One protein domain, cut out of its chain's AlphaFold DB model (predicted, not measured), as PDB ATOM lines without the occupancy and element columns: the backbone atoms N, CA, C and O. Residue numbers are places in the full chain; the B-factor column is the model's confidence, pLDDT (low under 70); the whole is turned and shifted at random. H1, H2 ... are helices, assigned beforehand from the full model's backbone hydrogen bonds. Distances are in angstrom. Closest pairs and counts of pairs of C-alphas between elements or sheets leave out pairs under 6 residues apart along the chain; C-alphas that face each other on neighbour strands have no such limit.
ATOM      1  N   GLN A 849     244.128 196.084 185.298       94.38
ATOM      2  CA  GLN A 849     243.478 197.246 185.903       94.38
ATOM      3  C   GLN A 849     243.524 197.131 187.443       94.38
ATOM      4  O   GLN A 849     243.652 196.014 187.955       94.38
ATOM      5  N   PRO A 850     243.394 198.243 188.198       93.88
ATOM      6  CA  PRO A 850     243.190 198.204 189.650       93.88
ATOM      7  C   PRO A 850     242.012 197.301 190.031       93.88
ATOM      8  O   PRO A 850     240.981 197.318 189.360       93.88
ATOM      9  N   ILE A 851     242.143 196.524 191.110       94.25
ATOM     10  CA  ILE A 851     241.142 195.516 191.511       94.25
ATOM     11  C   ILE A 851     239.795 196.131 191.918       94.25
ATOM     12  O   ILE A 851     238.763 195.463 191.896       94.25
ATOM     13  N   GLU A 852     239.806 197.417 192.252       94.19
ATOM     14  CA  GLU A 852     238.652 198.261 192.546       94.19
ATOM     15  C   GLU A 852     237.797 198.560 191.298       94.19
ATOM     16  O   GLU A 852     236.611 198.853 191.435       94.19
ATOM     17  N   ASN A 853     238.366 198.449 190.090       95.62
ATOM     18  CA  ASN A 853     237.704 198.760 188.817       95.62
ATOM     19  C   ASN A 853     236.957 197.558 188.197       95.62
ATOM     20  O   ASN A 853     236.596 197.600 187.020       95.62
ATOM     21  N   LEU A 854     236.728 196.482 188.960       95.75
ATOM     22  CA  LEU A 854     236.006 195.293 188.497       95.75
ATOM     23  C   LEU A 854     234.608 195.675 187.946       95.75
ATOM     24  O   LEU A 854     233.819 196.272 188.684       95.75
ATOM     25  N   PRO A 855     234.252 195.327 186.689       96.56
ATOM     26  CA  PRO A 855     232.963 195.712 186.111       96.56
ATOM     27  C   PRO A 855     231.761 195.177 186.902       96.56
ATOM     28  O   PRO A 855     231.819 194.090 187.477       96.56
ATOM     29  N   HIS A 856     230.640 195.907 186.895       95.12
ATOM     30  CA  HIS A 856     229.482 195.610 187.753       95.12
ATOM     31  C   HIS A 856     228.923 194.183 187.579       95.12
ATOM     32  O   HIS A 856     228.707 193.477 188.563       95.12
ATOM     33  N   ASP A 857     228.796 193.705 186.340       96.25
ATOM     34  CA  ASP A 857     228.362 192.334 186.035       96.25
ATOM     35  C   ASP A 857     229.307 191.267 186.618       96.25
ATOM     36  O   ASP A 857     228.892 190.146 186.914       96.25
ATOM     37  N   TRP A 858     230.588 191.603 186.789       96.75
ATOM     38  CA  TRP A 858     231.603 190.736 187.387       96.75
ATOM     39  C   TRP A 858     231.707 190.878 188.903       96.75
ATOM     40  O   TRP A 858     232.028 189.890 189.557       96.75
ATOM     41  N   ILE A 859     231.329 192.025 189.474       96.94
ATOM     42  CA  ILE A 859     231.051 192.168 190.911       96.94
ATOM     43  C   ILE A 859     229.949 191.186 191.335       96.94
ATOM     44  O   ILE A 859     230.157 190.408 192.264       96.94
ATOM     45  N   VAL A 860     228.822 191.142 190.610       97.19
ATOM     46  CA  VAL A 860     227.708 190.222 190.922       97.19
ATOM     47  C   VAL A 860     228.149 188.756 190.812       97.19
ATOM     48  O   VAL A 860     227.933 187.976 191.740       97.19
ATOM     49  N   LYS A 861     228.841 188.384 189.723       96.69
ATOM     50  CA  LYS A 861     229.400 187.028 189.550       96.69
ATOM     51  C   LYS A 861     230.396 186.660 190.653       96.69
ATOM     52  O   LYS A 861     230.387 185.521 191.110       96.69
ATOM     53  N   ALA A 862     231.252 187.591 191.078       96.75
ATOM     54  CA  ALA A 862     232.220 187.357 192.145       96.75
ATOM     55  C   ALA A 862     231.532 187.136 193.499       96.75
ATOM     56  O   ALA A 862     231.910 186.221 194.224       96.75
ATOM     57  N   ASP A 863     230.483 187.899 193.816       97.25
ATOM     58  CA  ASP A 863     229.723 187.726 195.059       97.25
ATOM     59  C   ASP A 863     228.959 186.393 195.094       97.25
ATOM     60  O   ASP A 863     228.880 185.752 196.142       97.25
ATOM     61  N   ASP A 864     228.428 185.932 193.958       96.62
ATOM     62  CA  ASP A 864     227.820 184.597 193.851       96.62
ATOM     63  C   ASP A 864     228.860 183.464 193.890       96.62
ATOM     64  O   ASP A 864     228.609 182.422 194.504       96.62
ATOM     65  N   LEU A 865     230.058 183.673 193.328       94.25
ATOM     66  CA  LEU A 865     231.188 182.753 193.486       94.25
ATOM     67  C   LEU A 865     231.657 182.667 194.944       94.25
ATOM     68  O   LEU A 865     231.893 181.556 195.407       94.25
ATOM     69  N   ILE A 866     231.719 183.781 195.685       94.25
ATOM     70  CA  ILE A 866     232.035 183.787 197.124       94.25
ATOM     71  C   ILE A 866     231.014 182.940 197.890       94.25
ATOM     72  O   ILE A 866     231.408 181.996 198.573       94.25
ATOM     73  N   LYS A 867     229.707 183.198 197.720       95.50
ATOM     74  CA  LYS A 867     228.635 182.417 198.376       95.50
ATOM     75  C   LYS A 867     228.761 180.922 198.074       95.50
ATOM     76  O   LYS A 867     228.591 180.092 198.965       95.50
ATOM     77  N   LYS A 868     229.076 180.573 196.821       91.00
ATOM     78  CA  LYS A 868     229.281 179.186 196.393       91.00
ATOM     79  C   LYS A 868     230.527 178.564 197.028       91.00
ATOM     80  O   LYS A 868     230.434 177.463 197.557       91.00
ATOM     81  N   GLN A 869     231.666 179.253 197.003       89.75
ATOM     82  CA  GLN A 869     232.933 178.779 197.570       89.75
ATOM     83  C   GLN A 869     232.838 178.609 199.096       89.75
ATOM     84  O   GLN A 869     233.311 177.604 199.622       89.75
ATOM     85  N   GLU A 870     232.152 179.518 199.797       89.94
ATOM     86  CA  GLU A 870     231.860 179.409 201.233       89.94
ATOM     87  C   GLU A 870     230.926 178.220 201.544       89.94
ATOM     88  O   GLU A 870     231.179 177.469 202.489       89.94
ATOM     89  N   ALA A 871     229.884 177.992 200.732       90.31
ATOM     90  CA  ALA A 871     228.958 176.865 200.898       90.31
ATOM     91  C   ALA A 871     229.592 175.496 200.566       90.31
ATOM     92  O   ALA A 871     229.365 174.522 201.284       90.31
ATOM     93  N   GLU A 872     230.408 175.426 199.509       85.81
ATOM     94  CA  GLU A 872     231.179 174.238 199.105       85.81
ATOM     95  C   GLU A 872     232.445 174.032 199.968       85.81
ATOM     96  O   GLU A 872     233.087 172.989 199.866       85.81
ATOM     97  N   LYS A 873     232.778 174.989 200.852       82.88
ATOM     98  CA  LYS A 873     233.978 175.019 201.716       82.88
ATOM     99  C   LYS A 873     235.298 174.897 200.944       82.88
ATOM    100  O   LYS A 873     236.226 174.219 201.384       82.88
ATOM    101  N   ILE A 874     235.379 175.563 199.796       81.69
ATOM    102  CA  ILE A 874     236.588 175.620 198.970       81.69
ATOM    103  C   ILE A 874     237.618 176.525 199.655       81.69
ATOM    104  O   ILE A 874     237.341 177.696 199.917       81.69
ATOM    105  N   ASP A 875     238.820 176.003 199.907       81.38
ATOM    106  CA  ASP A 875     239.959 176.825 200.321       81.38
ATOM    107  C   ASP A 875     240.448 177.676 199.141       81.38
ATOM    108  O   ASP A 875     240.935 177.160 198.135       81.38
ATOM    109  N   THR A 876     240.309 178.995 199.269       86.00
ATOM    110  CA  THR A 876     240.772 179.980 198.283       86.00
ATOM    111  C   THR A 876     242.025 180.736 198.728       86.00
ATOM    112  O   THR A 876     242.495 181.606 197.995       86.00
ATOM    113  N   SER A 877     242.610 180.404 199.889       84.00
ATOM    114  CA  SER A 877     243.757 181.125 200.470       84.00
ATOM    115  C   SER A 877     244.966 181.196 199.526       84.00
ATOM    116  O   SER A 877     245.632 182.232 199.450       84.00
ATOM    117  N   TRP A 878     245.163 180.145 198.729       85.50
ATOM    118  CA  TRP A 878     246.139 180.003 197.644       85.50
ATOM    119  C   TRP A 878     246.082 181.131 196.613       85.50
ATOM    120  O   TRP A 878     247.103 181.590 196.109       85.50
ATOM    121  N   TYR A 879     244.869 181.589 196.321       90.00
ATOM    122  CA  TYR A 879     244.563 182.542 195.263       90.00
ATOM    123  C   TYR A 879     244.337 183.954 195.811       90.00
ATOM    124  O   TYR A 879     243.791 184.798 195.103       90.00
ATOM    125  N   THR A 880     244.767 184.216 197.054       89.81
ATOM    126  CA  THR A 880     244.680 185.526 197.717       89.81
ATOM    127  C   THR A 880     245.258 186.636 196.840       89.81
ATOM    128  O   THR A 880     246.400 186.552 196.370       89.81
ATOM    129  N   VAL A 881     244.470 187.697 196.665       89.00
ATOM    130  CA  VAL A 881     244.822 188.926 195.947       89.00
ATOM    131  C   VAL A 881     244.950 190.075 196.944       89.00
ATOM    132  O   VAL A 881     243.965 190.502 197.537       89.00
ATOM    133  N   GLY A 882     246.159 190.616 197.111       81.38
ATOM    134  CA  GLY A 882     246.400 191.758 197.997       81.38
ATOM    135  C   GLY A 882     246.062 191.456 199.464       81.38
ATOM    136  O   GLY A 882     246.483 190.437 200.009       81.38
ATOM    137  N   ASN A 883     245.324 192.358 200.117       72.94
ATOM    138  CA  ASN A 883     244.860 192.179 201.492       72.94
ATOM    139  C   ASN A 883     243.363 191.826 201.514       72.94
ATOM    140  O   ASN A 883     242.521 192.687 201.254       72.94
ATOM    141  N   ASN A 884     243.040 190.586 201.902       65.00
ATOM    142  CA  ASN A 884     241.678 190.030 201.972       65.00
ATOM    143  C   ASN A 884     240.700 190.787 202.899       65.00
ATOM    144  O   ASN A 884     239.528 190.417 202.976       65.00
ATOM    145  N   SER A 885     241.135 191.844 203.594       69.69
ATOM    146  CA  SER A 885     240.243 192.757 204.314       69.69
ATOM    147  C   SER A 885     239.404 193.669 203.406       69.69
ATOM    148  O   SER A 885     238.423 194.227 203.892       69.69
ATOM    149  N   SER A 886     239.774 193.877 202.132       90.00
ATOM    150  CA  SER A 886     238.974 194.689 201.199       90.00
ATOM    151  C   SER A 886     237.988 193.839 200.391       90.00
ATOM    152  O   SER A 886     238.261 192.695 200.029       90.00
ATOM    153  N   GLU A 887     236.821 194.403 200.084       91.62
ATOM    154  CA  GLU A 887     235.778 193.705 199.323       91.62
ATOM    155  C   GLU A 887     236.238 193.389 197.885       91.62
ATOM    156  O   GLU A 887     235.996 192.293 197.379       91.62
ATOM    157  N   ALA A 888     236.995 194.303 197.263       92.75
ATOM    158  CA  ALA A 888     237.630 194.096 195.960       92.75
ATOM    159  C   ALA A 888     238.658 192.947 195.984       92.75
ATOM    160  O   ALA A 888     238.647 192.093 195.097       92.75
ATOM    161  N   ALA A 889     239.490 192.860 197.031       93.50
ATOM    162  CA  ALA A 889     240.428 191.752 197.224       93.50
ATOM    163  C   ALA A 889     239.707 190.406 197.383       93.50
ATOM    164  O   ALA A 889     240.111 189.418 196.766       93.50
ATOM    165  N   ARG A 890     238.601 190.360 198.142       93.81
ATOM    166  CA  ARG A 890     237.771 189.148 198.269       93.81
ATOM    167  C   ARG A 890     237.169 188.723 196.925       93.81
ATOM    168  O   ARG A 890     237.282 187.553 196.564       93.81
ATOM    169  N   ARG A 891     236.591 189.662 196.165       95.75
ATOM    170  CA  ARG A 891     236.021 189.408 194.827       95.75
ATOM    171  C   ARG A 891     237.072 188.893 193.842       95.75
ATOM    172  O   ARG A 891     236.853 187.872 193.195       95.75
ATOM    173  N   MET A 892     238.240 189.535 193.777       95.44
ATOM    174  CA  MET A 892     239.329 189.098 192.895       95.44
ATOM    175  C   MET A 892     239.971 187.779 193.333       95.44
ATOM    176  O   MET A 892     240.349 186.987 192.475       95.44
ATOM    177  N   THR A 893     240.033 187.488 194.636       94.69
ATOM    178  CA  THR A 893     240.460 186.175 195.153       94.69
ATOM    179  C   THR A 893     239.499 185.067 194.711       94.69
ATOM    180  O   THR A 893     239.945 184.030 194.224       94.69
ATOM    181  N   ALA A 894     238.184 185.299 194.794       93.88
ATOM    182  CA  ALA A 894     237.172 184.341 194.347       93.88
ATOM    183  C   ALA A 894     237.193 184.106 192.826       93.88
ATOM    184  O   ALA A 894     237.074 182.962 192.381       93.88
ATOM    185  N   LEU A 895     237.391 185.167 192.031       95.38
ATOM    186  CA  LEU A 895     237.558 185.072 190.574       95.38
ATOM    187  C   LEU A 895     238.869 184.374 190.188       95.38
ATOM    188  O   LEU A 895     238.858 183.522 189.305       95.38
ATOM    189  N   GLN A 896     239.984 184.672 190.865       93.75
ATOM    190  CA  GLN A 896     241.263 183.996 190.622       93.75
ATOM    191  C   GLN A 896     241.180 182.506 190.994       93.75
ATOM    192  O   GLN A 896     241.665 181.672 190.234       93.75
ATOM    193  N   ALA A 897     240.495 182.146 192.084       90.81
ATOM    194  CA  ALA A 897     240.239 180.749 192.439       90.81
ATOM    195  C   ALA A 897     239.379 180.008 191.394       90.81
ATOM    196  O   ALA A 897     239.665 178.857 191.073       90.81
ATOM    197  N   GLU A 898     238.362 180.657 190.814       91.06
ATOM    198  CA  GLU A 898     237.559 180.065 189.729       91.06
ATOM    199  C   GLU A 898     238.345 179.980 188.403       91.06
ATOM    200  O   GLU A 898     238.166 179.025 187.651       91.06
ATOM    201  N   ALA A 899     239.265 180.913 188.131       92.75
ATOM    202  CA  ALA A 899     240.150 180.872 186.962       92.75
ATOM    203  C   ALA A 899     241.231 179.773 187.058       92.75
ATOM    204  O   ALA A 899     241.552 179.135 186.059       92.75
ATOM    205  N   PHE A 900     241.763 179.506 188.257       89.88
ATOM    206  CA  PHE A 900     242.674 178.381 188.520       89.88
ATOM    207  C   PHE A 900     241.946 177.045 188.799       89.88
ATOM    208  O   PHE A 900     242.600 176.006 188.939       89.88
ATOM    209  N   ARG A 901     240.600 177.030 188.827       84.62
ATOM    210  CA  ARG A 901     239.764 175.835 189.073       84.62
ATOM    211  C   ARG A 901     240.162 174.584 188.270       84.62
ATOM    212  O   ARG A 901     240.159 173.515 188.886       84.62
ATOM    213  N   PRO A 902     240.528 174.667 186.968       82.06
ATOM    214  CA  PRO A 902     240.909 173.489 186.182       82.06
ATOM    215  C   PRO A 902     242.049 172.666 186.802       82.06
ATOM    216  O   PRO A 902     242.061 171.442 186.691       82.06
ATOM    217  N   TRP A 903     242.959 173.320 187.533       77.75
ATOM    218  CA  TRP A 903     244.095 172.682 188.207       77.75
ATOM    219  C   TRP A 903     243.897 172.546 189.724       77.75
ATOM    220  O   TRP A 903     244.400 171.595 190.320       77.75
ATOM    221  N   ALA A 904     243.076 173.396 190.354       63.44
ATOM    222  CA  ALA A 904     242.652 173.204 191.749       63.44
ATOM    223  C   ALA A 904     241.941 171.847 191.963       63.44
ATOM    224  O   ALA A 904     242.076 171.215 193.015       63.44
ATOM    225  N   ALA A 905     241.240 171.354 190.933       47.25
ATOM    226  CA  ALA A 905     240.691 170.000 190.910       47.25
ATOM    227  C   ALA A 905     241.780 168.916 191.026       47.25
ATOM    228  O   ALA A 905     241.576 167.936 191.738       47.25
ATOM    229  N   MET A 906     242.953 169.096 190.402       41.88
ATOM    230  CA  MET A 906     244.073 168.151 190.518       41.88
ATOM    231  C   MET A 906     244.628 168.107 191.941       41.88
ATOM    232  O   MET A 906     244.896 167.021 192.447       41.88
ATOM    233  N   LYS A 907     244.728 169.258 192.623       49.06
ATOM    234  CA  LYS A 907     245.248 169.322 193.999       49.06
ATOM    235  C   LYS A 907     244.417 168.484 194.979       49.06
ATOM    236  O   LYS A 907     244.965 167.793 195.831       49.06
ATOM    237  N   SER A 908     243.094 168.474 194.811       38.88
ATOM    238  CA  SER A 908     242.199 167.606 195.592       38.88
ATOM    239  C   SER A 908     242.434 166.105 195.354       38.88
ATOM    240  O   SER A 908     241.857 165.293 196.070       38.88
ATOM    241  N   LEU A 909     243.216 165.709 194.346       29.97
ATOM    242  CA  LEU A 909     243.211 164.362 193.774       29.97
ATOM    243  C   LEU A 909     244.609 163.740 193.590       29.97
ATOM    244  O   LEU A 909     244.692 162.515 193.516       29.97
ATOM    245  N   GLU A 910     245.697 164.522 193.582       38.75
ATOM    246  CA  GLU A 910     247.073 163.991 193.545       38.75
ATOM    247  C   GLU A 910     247.396 163.019 194.703       38.75
ATOM    248  O   GLU A 910     248.007 161.985 194.423       38.75
ATOM    249  N   PRO A 911     246.949 163.236 195.961       33.22
ATOM    250  CA  PRO A 911     247.144 162.241 197.021       33.22
ATOM    251  C   PRO A 911     246.234 161.006 196.883       33.22
ATOM    252  O   PRO A 911     246.615 159.903 197.269       33.22
ATOM    253  N   GLN A 912     245.024 161.176 196.336       32.09
ATOM    254  CA  GLN A 912     243.874 160.312 196.650       32.09
ATOM    255  C   GLN A 912     243.613 159.147 195.672       32.09
ATOM    256  O   GLN A 912     242.608 158.450 195.824       32.09
ATOM    257  N   PHE A 913     244.468 158.901 194.668       28.59
ATOM    258  CA  PHE A 913     244.202 157.881 193.637       28.59
ATOM    259  C   PHE A 913     245.215 156.726 193.541       28.59
ATOM    260  O   PHE A 913     246.036 156.690 192.613       28.59
ATOM    261  N   PRO A 914     245.047 155.658 194.351       27.47
ATOM    262  CA  PRO A 914     245.542 154.318 194.030       27.47
ATOM    263  C   PRO A 914     244.743 153.722 192.848       27.47
ATOM    264  O   PRO A 914     243.967 152.780 192.993       27.47
ATOM    265  N   GLY A 915     244.900 154.321 191.666       38.03
ATOM    266  CA  GLY A 915     244.088 154.039 190.478       38.03
ATOM    267  C   GLY A 915     244.321 154.984 189.294       38.03
ATOM    268  O   GLY A 915     243.907 154.656 188.188       38.03
ATOM    269  N   GLY A 916     245.017 156.110 189.497       37.09
ATOM    270  CA  GLY A 916     245.684 156.840 188.414       37.09
ATOM    271  C   GLY A 916     244.787 157.427 187.322       37.09
ATOM    272  O   GLY A 916     245.070 157.227 186.150       37.09
ATOM    273  N   LYS A 917     243.758 158.206 187.677       38.91
ATOM    274  CA  LYS A 917     243.210 159.213 186.755       38.91
ATOM    275  C   LYS A 917     243.162 160.573 187.430       38.91
ATOM    276  O   LYS A 917     242.217 160.881 188.150       38.91
ATOM    277  N   VAL A 918     244.170 161.397 187.139       45.72
ATOM    278  CA  VAL A 918     243.977 162.852 187.160       45.72
ATOM    279  C   VAL A 918     242.777 163.135 186.246       45.72
ATOM    280  O   VAL A 918     242.720 162.535 185.164       45.72
ATOM    281  N   PRO A 919     241.799 163.971 186.641       45.34
ATOM    282  CA  PRO A 919     240.758 164.385 185.713       45.34
ATOM    283  C   PRO A 919     241.426 164.948 184.465       45.34
ATOM    284  O   PRO A 919     242.329 165.782 184.569       45.34
ATOM    285  N   LYS A 920     241.004 164.489 183.284       58.19
ATOM    286  CA  LYS A 920     241.326 165.243 182.076       58.19
ATOM    287  C   LYS A 920     240.732 166.630 182.275       58.19
ATOM    288  O   LYS A 920     239.572 166.734 182.668       58.19
ATOM    289  N   ILE A 921     241.528 167.669 182.043       69.38
ATOM    290  CA  ILE A 921     240.941 168.993 181.920       69.38
ATOM    291  C   ILE A 921     240.203 168.991 180.591       69.38
ATOM    292  O   ILE A 921     240.829 168.974 179.529       69.38
ATOM    293  N   ASP A 922     238.879 168.941 180.647       81.94
ATOM    294  CA  ASP A 922     238.079 168.988 179.437       81.94
ATOM    295  C   ASP A 922     238.105 170.420 178.883       81.94
ATOM    296  O   ASP A 922     237.975 171.404 179.617       81.94
ATOM    297  N   VAL A 923     238.269 170.545 177.563       87.88
ATOM    298  CA  VAL A 923     238.390 171.834 176.856       87.88
ATOM    299  C   VAL A 923     237.316 172.868 177.253       87.88
ATOM    300  O   VAL A 923     237.682 174.032 177.408       87.88
ATOM    301  N   PRO A 924     236.035 172.515 177.504       90.69
ATOM    302  CA  PRO A 924     235.034 173.472 177.983       90.69
ATOM    303  C   PRO A 924     235.354 174.150 179.326       90.69
ATOM    304  O   PRO A 924     234.993 175.313 179.499       90.69
ATOM    305  N   ASP A 925     236.038 173.483 180.264       88.94
ATOM    306  CA  ASP A 925     236.435 174.103 181.540       88.94
ATOM    307  C   ASP A 925     237.606 175.082 181.352       88.94
ATOM    308  O   ASP A 925     237.657 176.118 182.020       88.94
ATOM    309  N   LEU A 926     238.493 174.823 180.385       91.56
ATOM    310  CA  LEU A 926     239.529 175.771 179.960       91.56
ATOM    311  C   LEU A 926     238.932 176.958 179.182       91.56
ATOM    312  O   LEU A 926     239.258 178.102 179.494       91.56
ATOM    313  N   GLU A 927     238.008 176.718 178.236       92.88
ATOM    314  CA  GLU A 927     237.238 177.776 177.550       92.88
ATOM    315  C   GLU A 927     236.515 178.665 178.588       92.88
ATOM    316  O   GLU A 927     236.503 179.891 178.467       92.88
ATOM    317  N   LYS A 928     235.957 178.071 179.653       93.00
ATOM    318  CA  LYS A 928     235.303 178.788 180.758       93.00
ATOM    319  C   LYS A 928     236.291 179.593 181.612       93.00
ATOM    320  O   LYS A 928     236.011 180.755 181.912       93.00
ATOM    321  N   ALA A 929     237.429 179.016 181.999       94.00
ATOM    322  CA  ALA A 929     238.465 179.719 182.760       94.00
ATOM    323  C   ALA A 929     239.042 180.910 181.972       94.00
ATOM    324  O   ALA A 929     239.242 181.989 182.537       94.00
ATOM    325  N   LEU A 930     239.218 180.757 180.652       95.94
ATOM    326  CA  LEU A 930     239.660 181.838 179.772       95.94
ATOM    327  C   LEU A 930     238.652 182.989 179.735       95.94
ATOM    328  O   LEU A 930     239.048 184.149 179.827       95.94
ATOM    329  N   ARG A 931     237.349 182.682 179.684       95.12
ATOM    330  CA  ARG A 931     236.278 183.688 179.778       95.12
ATOM    331  C   ARG A 931     236.311 184.447 181.101       95.12
ATOM    332  O   ARG A 931     236.245 185.668 181.080       95.12
ATOM    333  N   VAL A 932     236.499 183.776 182.243       95.50
ATOM    334  CA  VAL A 932     236.661 184.468 183.544       95.50
ATOM    335  C   VAL A 932     237.831 185.463 183.510       95.50
ATOM    336  O   VAL A 932     237.708 186.569 184.038       95.50
ATOM    337  N   CYS A 933     238.936 185.111 182.848       96.38
ATOM    338  CA  CYS A 933     240.098 185.988 182.729       96.38
ATOM    339  C   CYS A 933     239.869 187.175 181.774       96.38
ATOM    340  O   CYS A 933     240.168 188.316 182.127       96.38
ATOM    341  N   LEU A 934     239.349 186.908 180.571       95.25
ATOM    342  CA  LEU A 934     239.278 187.884 179.478       95.25
ATOM    343  C   LEU A 934     237.981 188.709 179.482       95.25
ATOM    344  O   LEU A 934     238.052 189.933 179.407       95.25
ATOM    345  N   ASP A 935     236.808 188.084 179.647       95.38
ATOM    346  CA  ASP A 935     235.511 188.790 179.652       95.38
ATOM    347  C   ASP A 935     235.343 189.702 180.889       95.38
ATOM    348  O   ASP A 935     234.438 190.539 180.922       95.38
ATOM    349  N   SER A 936     236.187 189.548 181.921       95.88
ATOM    350  CA  SER A 936     236.242 190.448 183.087       95.88
ATOM    351  C   SER A 936     237.108 191.692 182.876       95.88
ATOM    352  O   SER A 936     236.993 192.639 183.652       95.88
ATOM    353  N   GLY A 937     237.973 191.710 181.854       95.50
ATOM    354  CA  GLY A 937     238.915 192.804 181.593       95.50
ATOM    355  C   GLY A 937     240.018 192.974 182.649       95.50
ATOM    356  O   GLY A 937     240.710 193.994 182.637       95.50
ATOM    357  N   MET A 938     240.179 192.013 183.567       96.38
ATOM    358  CA  MET A 938     241.122 192.107 184.690       96.38
ATOM    359  C   MET A 938     242.476 191.434 184.415       96.38
ATOM    360  O   MET A 938     243.480 191.846 184.996       96.38
ATOM    361  N   TRP A 939     242.546 190.429 183.538       96.69
ATOM    362  CA  TRP A 939     243.803 189.762 183.171       96.69
ATOM    363  C   TRP A 939     244.370 190.298 181.852       96.69
ATOM    364  O   TRP A 939     243.632 190.526 180.896       96.69
ATOM    365  N   SER A 940     245.697 190.435 181.774       94.69
ATOM    366  CA  SER A 940     246.407 190.498 180.492       94.69
ATOM    367  C   SER A 940     246.635 189.082 179.947       94.69
ATOM    368  O   SER A 940     246.639 188.113 180.707       94.69
TER     369      SER A 940
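AT A GLANCE: This is residues 849 to 940 of the 1093 residues of the protein "MYND-type zinc finger protein samB" of Hortaea werneckii (UniProt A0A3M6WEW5). Two helices, H1 and H2, cross as an X, and H4 packs by part of its length beside the last residues of H2, while H3 carries the chain on from H2 at a sharp turn and also meets the first part of H4. From this body a long loop, residues 908 to 922, reaches out to make one end of the longest axis, and residues 911 to 916 of it stick out free. The printed part has 92 residues with four named helices, H1, H2, H3 and H4 in that order, and no named strand; the class is all helix. The whole is compact, with a radius of gyration of the C-alphas of 14.1 A, yet elongated in outline, with spans of 45 by 26 by 20 A.

HOW THE PARTS SIT: H1, residues 856 to 872, touches H2, residues 887 to 899; their closest C-alphas, those of Ala 862 and Arg 891, are 5.1 A apart. Their lines stand at 72 degrees, only just about perpendicular. H3, residues 901 to 907, is close to H2 but not clearly touching: their closest C-alphas, those of Ala 897 and Ala 904, are 8.0 A apart. H4, residues 923 to 934, touches H2 at a shallow tilt of 27 degrees, opposite ways. H2 touches H4 with residues 895 to 899 alone, and H4 touches H2 with residues 929 to 933 alone; their closest C-alphas, those of Ala 899 and Ala 929, are 4.7 A apart. With residues 925 to 929 alone, H4 touches H3 at a steep tilt of 62 degrees, opposite ways; the closest C-alphas, those of Pro 902 and Asp 925, are 6.5 A apart. The helix packing is mostly crossed, but only just, with 1 of these 3 touching pairs at a shallow tilt. H1 is apart from H3 and from H4. In H1, H2 and H4 every O i to N i+4 pair is within hydrogen-bond range; in H3 it is 2 of 3.

IN THESE COORDINATES: H1 begins at C-alpha 856, (229.482, 195.610, 187.753), and is 24.3 A long from first to last C-alpha. H2 begins at C-alpha 887, (235.778, 193.705, 199.323), and is 18.3 A long. H3 is short, 9.8 A. H4 is 16.3 A long and ends at C-alpha 934, (239.278, 187.884, 179.478).

THE WHOLE: The two C-alphas farthest apart, those of Asn 853 and Pro 914, are 45.4 A apart, while the first and last printed C-alphas, those of Gln 849 and Ser 940, are 9.1 A apart. The links from H1 to H2 and from H3 to H4 are long, with 14 and 15 residues, and the link from H2 to H3 is tight, with 1 residue. The printed part has no cut. The mean pLDDT of the printed part is 81.5; residues 884 to 885 and 904 to 921 are under 70.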